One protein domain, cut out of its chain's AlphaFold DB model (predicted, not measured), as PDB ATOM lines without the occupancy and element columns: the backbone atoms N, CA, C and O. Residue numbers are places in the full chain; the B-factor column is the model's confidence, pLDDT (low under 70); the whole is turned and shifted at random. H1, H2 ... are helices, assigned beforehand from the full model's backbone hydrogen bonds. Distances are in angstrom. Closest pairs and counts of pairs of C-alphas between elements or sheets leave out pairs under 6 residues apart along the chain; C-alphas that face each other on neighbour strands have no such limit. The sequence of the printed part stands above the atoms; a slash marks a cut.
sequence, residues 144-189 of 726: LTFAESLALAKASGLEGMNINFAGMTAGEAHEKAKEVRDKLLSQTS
ATOM      1  N   LEU A 144     -35.304   3.190  69.758       88.50
ATOM      2  CA  LEU A 144     -34.854   2.663  71.041       88.50
ATOM      3  C   LEU A 144     -36.035   2.407  71.975       88.50
ATOM      4  O   LEU A 144     -36.935   3.244  72.141       88.50
ATOM      5  N   THR A 145     -35.979   1.266  72.650       91.62
ATOM      6  CA  THR A 145     -36.863   0.941  73.767       91.62
ATOM      7  C   THR A 145     -36.522   1.783  75.000       91.62
ATOM      8  O   THR A 145     -35.441   2.361  75.120       91.62
ATOM      9  N   PHE A 146     -37.436   1.834  75.973       86.31
ATOM     10  CA  PHE A 146     -37.201   2.555  77.228       86.31
ATOM     11  C   PHE A 146     -35.960   2.047  77.980       86.31
ATOM     12  O   PHE A 146     -35.166   2.850  78.472       86.31
ATOM     13  N   ALA A 147     -35.737   0.730  78.004       85.38
ATOM     14  CA  ALA A 147     -34.562   0.138  78.642       85.38
ATOM     15  C   ALA A 147     -33.255   0.547  77.941       85.38
ATOM     16  O   ALA A 147     -32.295   0.935  78.607       85.38
ATOM     17  N   GLU A 148     -33.229   0.533  76.605       86.81
ATOM     18  CA  GLU A 148     -32.060   0.959  75.825       86.81
ATOM     19  C   GLU A 148     -31.811   2.465  75.949       86.81
ATOM     20  O   GLU A 148     -30.665   2.899  76.031       86.81
ATOM     21  N   SER A 149     -32.875   3.267  76.049       84.75
ATOM     22  CA  SER A 149     -32.769   4.706  76.286       84.75
ATOM     23  C   SER A 149     -32.124   5.028  77.637       84.75
ATOM     24  O   SER A 149     -31.279   5.917  77.726       84.75
ATOM     25  N   LEU A 150     -32.464   4.264  78.682       82.31
ATOM     26  CA  LEU A 150     -31.898   4.427  80.018       82.31
ATOM     27  C   LEU A 150     -30.436   3.964  80.052       82.31
ATOM     28  O   LEU A 150     -29.589   4.629  80.648       82.31
ATOM     29  N   ALA A 151     -30.126   2.860  79.367       81.75
ATOM     30  CA  ALA A 151     -28.757   2.382  79.204       81.75
ATOM     31  C   ALA A 151     -27.888   3.403  78.453       81.75
ATOM     32  O   ALA A 151     -26.757   3.656  78.862       81.75
ATOM     33  N   LEU A 152     -28.428   4.045  77.414       86.06
ATOM     34  CA  LEU A 152     -27.737   5.092  76.665       86.06
ATOM     35  C   LEU A 152     -27.548   6.372  77.488       86.06
ATOM     36  O   LEU A 152     -26.465   6.957  77.453       86.06
ATOM     37  N   ALA A 153     -28.554   6.791  78.263       80.62
ATOM     38  CA  ALA A 153     -28.431   7.911  79.196       80.62
ATOM     39  C   ALA A 153     -27.317   7.651  80.220       80.62
ATOM     40  O   ALA A 153     -26.463   8.508  80.441       80.62
ATOM     41  N   LYS A 154     -27.269   6.435  80.774       81.69
ATOM     42  CA  LYS A 154     -26.228   6.002  81.707       81.69
ATOM     43  C   LYS A 154     -24.842   5.955  81.065       81.69
ATOM     44  O   LYS A 154     -23.906   6.537  81.603       81.69
ATOM     45  N   ALA A 155     -24.715   5.337  79.891       75.81
ATOM     46  CA  ALA A 155     -23.461   5.284  79.134       75.81
ATOM     47  C   ALA A 155     -22.972   6.679  78.714       75.81
ATOM     48  O   ALA A 155     -21.772   6.917  78.593       75.81
ATOM     49  N   SER A 156     -23.899   7.623  78.541       78.94
ATOM     50  CA  SER A 156     -23.593   9.008  78.194       78.94
ATOM     51  C   SER A 156     -23.316   9.894  79.418       78.94
ATOM     52  O   SER A 156     -23.044  11.083  79.247       78.94
ATOM     53  N   GLY A 157     -23.320   9.348  80.641       70.94
ATOM     54  CA  GLY A 157     -23.099  10.117  81.874       70.94
ATOM     55  C   GLY A 157     -24.243  11.078  82.208       70.94
ATOM     56  O   GLY A 157     -24.053  12.032  82.953       70.94
ATOM     57  N   LEU A 158     -25.429  10.837  81.642       83.50
ATOM     58  CA  LEU A 158     -26.634  11.639  81.838       83.50
ATOM     59  C   LEU A 158     -27.584  11.025  82.888       83.50
ATOM     60  O   LEU A 158     -28.757  11.385  82.961       83.50
ATOM     61  N   GLU A 159     -27.091  10.075  83.691       75.00
ATOM     62  CA  GLU A 159     -27.864   9.394  84.734       75.00
ATOM     63  C   GLU A 159     -28.376  10.404  85.779       75.00
ATOM     64  O   GLU A 159     -27.623  11.230  86.291       75.00
ATOM     65  N   GLY A 160     -29.677  10.361  86.077       67.56
ATOM     66  CA  GLY A 160     -30.324  11.276  87.026       67.56
ATOM     67  C   GLY A 160     -30.804  12.602  86.426       67.56
ATOM     68  O   GLY A 160     -31.587  13.305  87.063       67.56
ATOM     69  N   MET A 161     -30.425  12.923  85.186       68.62
ATOM     70  CA  MET A 161     -31.071  13.990  84.424       68.62
ATOM     71  C   MET A 161     -32.291  13.398  83.729       68.62
ATOM     72  O   MET A 161     -32.193  12.354  83.094       68.62
ATOM     73  N   ASN A 162     -33.458  14.024  83.890       74.44
ATOM     74  CA  ASN A 162     -34.754  13.516  83.424       74.44
ATOM     75  C   ASN A 162     -34.882  13.581  81.882       74.44
ATOM     76  O   ASN A 162     -35.717  14.301  81.338       74.44
ATOM     77  N   ILE A 163     -33.986  12.889  81.176       77.25
ATOM     78  CA  ILE A 163     -33.819  12.884  79.726       77.25
ATOM     79  C   ILE A 163     -34.167  11.481  79.239       77.25
ATOM     80  O   ILE A 163     -33.517  10.502  79.601       77.25
ATOM     81  N   ASN A 164     -35.206  11.391  78.415       82.88
ATOM     82  CA  ASN A 164     -35.694  10.136  77.862       82.88
ATOM     83  C   ASN A 164     -35.391  10.075  76.358       82.88
ATOM     84  O   ASN A 164     -35.827  10.949  75.605       82.88
ATOM     85  N   PHE A 165     -34.656   9.045  75.934       89.50
ATOM     86  CA  PHE A 165     -34.327   8.787  74.525       89.50
ATOM     87  C   PHE A 165     -35.239   7.729  73.876       89.50
ATOM     88  O   PHE A 165     -35.033   7.360  72.722       89.50
ATOM     89  N   ALA A 166     -36.236   7.214  74.605       86.50
ATOM     90  CA  ALA A 166     -37.167   6.221  74.085       86.50
ATOM     91  C   ALA A 166     -37.961   6.794  72.903       86.50
ATOM     92  O   ALA A 166     -38.440   7.928  72.955       86.50
ATOM     93  N   GLY A 167     -38.112   6.000  71.842       85.50
ATOM     94  CA  GLY A 167     -38.800   6.427  70.621       85.50
ATOM     95  C   GLY A 167     -37.914   7.143  69.593       85.50
ATOM     96  O   GLY A 167     -38.379   7.366  68.479       85.50
ATOM     97  N   MET A 168     -36.655   7.463  69.919       91.19
ATOM     98  CA  MET A 168     -35.662   7.969  68.958       91.19
ATOM     99  C   MET A 168     -34.911   6.810  68.311       91.19
ATOM    100  O   MET A 168     -34.701   5.778  68.948       91.19
ATOM    101  N   THR A 169     -34.456   6.967  67.071       89.75
ATOM    102  CA  THR A 169     -33.494   6.010  66.504       89.75
ATOM    103  C   THR A 169     -32.167   6.078  67.266       89.75
ATOM    104  O   THR A 169     -31.841   7.095  67.879       89.75
ATOM    105  N   ALA A 170     -31.369   5.007  67.227       81.31
ATOM    106  CA  ALA A 170     -30.079   4.981  67.924       81.31
ATOM    107  C   ALA A 170     -29.167   6.161  67.524       81.31
ATOM    108  O   ALA A 170     -28.520   6.754  68.384       81.31
ATOM    109  N   GLY A 171     -29.165   6.544  66.242       80.00
ATOM    110  CA  GLY A 171     -28.398   7.691  65.742       80.00
ATOM    111  C   GLY A 171     -28.855   9.023  66.345       80.00
ATOM    112  O   GLY A 171     -28.040   9.748  66.910       80.00
ATOM    113  N   GLU A 172     -30.160   9.303  66.306       83.81
ATOM    114  CA  GLU A 172     -30.742  10.533  66.871       83.81
ATOM    115  C   GLU A 172     -30.539  10.621  68.388       83.81
ATOM    116  O   GLU A 172     -30.260  11.688  68.934       83.81
ATOM    117  N   ALA A 173     -30.652   9.489  69.082       87.75
ATOM    118  CA  ALA A 173     -30.460   9.421  70.520       87.75
ATOM    119  C   ALA A 173     -29.006   9.703  70.927       87.75
ATOM    120  O   ALA A 173     -28.771  10.431  71.891       87.75
ATOM    121  N   HIS A 174     -28.029   9.180  70.177       83.06
ATOM    122  CA  HIS A 174     -26.611   9.472  70.392       83.06
ATOM    123  C   HIS A 174     -26.274  10.941  70.128       83.06
ATOM    124  O   HIS A 174     -25.545  11.553  70.908       83.06
ATOM    125  N   GLU A 175     -26.820  11.519  69.058       84.88
ATOM    126  CA  GLU A 175     -26.593  12.922  68.710       84.88
ATOM    127  C   GLU A 175     -27.191  13.861  69.764       84.88
ATOM    128  O   GLU A 175     -26.519  14.777  70.238       84.88
ATOM    129  N   LYS A 176     -28.403  13.562  70.241       84.00
ATOM    130  CA  LYS A 176     -29.048  14.324  71.314       84.00
ATOM    131  C   LYS A 176     -28.346  14.159  72.662       84.00
ATOM    132  O   LYS A 176     -28.229  15.127  73.412       84.00
ATOM    133  N   ALA A 177     -27.852  12.962  72.984       84.25
ATOM    134  CA  ALA A 177     -27.052  12.738  74.187       84.25
ATOM    135  C   ALA A 177     -25.743  13.545  74.149       84.25
ATOM    136  O   ALA A 177     -25.360  14.144  75.156       84.25
ATOM    137  N   LYS A 178     -25.101  13.618  72.976       82.38
ATOM    138  CA  LYS A 178     -23.921  14.453  72.745       82.38
ATOM    139  C   LYS A 178     -24.246  15.943  72.882       82.38
ATOM    140  O   LYS A 178     -23.563  16.628  73.627       82.38
ATOM    141  N   GLU A 179     -25.325  16.426  72.268       83.12
ATOM    142  CA  GLU A 179     -25.733  17.836  72.357       83.12
ATOM    143  C   GLU A 179     -26.003  18.274  73.808       83.12
ATOM    144  O   GLU A 179     -25.577  19.350  74.232       83.12
ATOM    145  N   VAL A 180     -26.695  17.443  74.595       80.06
ATOM    146  CA  VAL A 180     -26.980  17.764  76.001       80.06
ATOM    147  C   VAL A 180     -25.704  17.744  76.843       80.06
ATOM    148  O   VAL A 180     -25.517  18.624  77.686       80.06
ATOM    149  N   ARG A 181     -24.798  16.795  76.589       77.62
ATOM    150  CA  ARG A 181     -23.479  16.754  77.231       77.62
ATOM    151  C   ARG A 181     -22.650  17.994  76.883       77.62
ATOM    152  O   ARG A 181     -22.110  18.629  77.784       77.62
ATOM    153  N   ASP A 182     -22.603  18.373  75.612       71.06
ATOM    154  CA  ASP A 182     -21.857  19.538  75.132       71.06
ATOM    155  C   ASP A 182     -22.442  20.838  75.707       71.06
ATOM    156  O   ASP A 182     -21.700  21.737  76.102       71.06
ATOM    157  N   LYS A 183     -23.771  20.923  75.871       72.00
ATOM    158  CA  LYS A 183     -24.428  22.035  76.576       72.00
ATOM    159  C   LYS A 183     -24.033  22.109  78.048       72.00
ATOM    160  O   LYS A 183     -23.707  23.201  78.509       72.00
ATOM    161  N   LEU A 184     -24.007  20.988  78.766       63.94
ATOM    162  CA  LEU A 184     -23.553  20.946  80.163       63.94
ATOM    163  C   LEU A 184     -22.089  21.377  80.286       63.94
ATOM    164  O   LEU A 184     -21.773  22.221  81.122       63.94
ATOM    165  N   LEU A 185     -21.228  20.881  79.394       53.84
ATOM    166  CA  LEU A 185     -19.816  21.257  79.330       53.84
ATOM    167  C   LEU A 185     -19.638  22.752  79.016       53.84
ATOM    168  O   LEU A 185     -18.837  23.426  79.668       53.84
ATOM    169  N   SER A 186     -20.439  23.298  78.097       47.81
ATOM    170  CA  SER A 186     -20.412  24.723  77.740       47.81
ATOM    171  C   SER A 186     -20.895  25.637  78.875       47.81
ATOM    172  O   SER A 186     -20.359  26.730  79.074       47.81
ATOM    173  N   GLN A 187     -21.869  25.178  79.670       47.03
ATOM    174  CA  GLN A 187     -22.356  25.895  80.851       47.03
ATOM    175  C   GLN A 187     -21.341  25.847  82.001       47.03
ATOM    176  O   GLN A 187     -21.228  26.817  82.747       47.03
ATOM    177  N   THR A 188     -20.532  24.786  82.098       43.75
ATOM    178  CA  THR A 188     -19.390  24.744  83.027       43.75
ATOM    179  C   THR A 188     -18.183  25.566  82.558       43.75
ATOM    180  O   THR A 188     -17.455  26.089  83.399       43.75
ATOM    181  N   SER A 189     -17.972  25.759  81.251       39.69
ATOM    182  CA  SER A 189     -16.834  26.539  80.732       39.69
ATOM    183  C   SER A 189     -17.077  28.052  80.695       39.69
ATOM    184  O   SER A 189     -16.127  28.825  80.772       39.69
TER     185      SER A 189
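What this domain is: This is residues 144 to 189 of the 726 residues of an uncharacterized protein of Flavobacteriales bacterium CG18_big_fil_WC_8_21_14_2_50_32_9 (UniProt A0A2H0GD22). A short helix, H1, and a longer one, H2, run the same way at a steep tilt and meet over residues 173 to 177 of H2 alone; between them the link of residues 156 to 169 folds back past H1 toward its first residues. The printed part has 46 residues, with two named helices in the order H1, H2 and no named strand, and is all helix. It is compact, with a radius of gyration of the C-alphas of 10.3 A, yet elongated, spanning 33 by 20 by 14 A.

How they stand to each other: H1, residues 146 to 155, touches H2, residues 170 to 189; the closest C-alphas, of Ala 153 and Ala 177, are 7.1 A apart. Their lines stand at a steep tilt of 39 degrees. In H1 and H2 every O i to N i+4 pair is within hydrogen-bond range.

Where its parts are: H1 begins at C-alpha 146 (-37.201, 2.555, 77.228) and is 14.1 A long. H2 is 28.4 A long and ends at C-alpha 189 (-16.834, 26.539, 80.732).

The domain as a whole: The C-alphas of Thr 145 and Ser 189, the two farthest apart, are 33.2 A apart. The printed part has no cut, and the link from H1 to H2 is long. pLDDT is under 70 at residues 160 to 161 and 184 to 189.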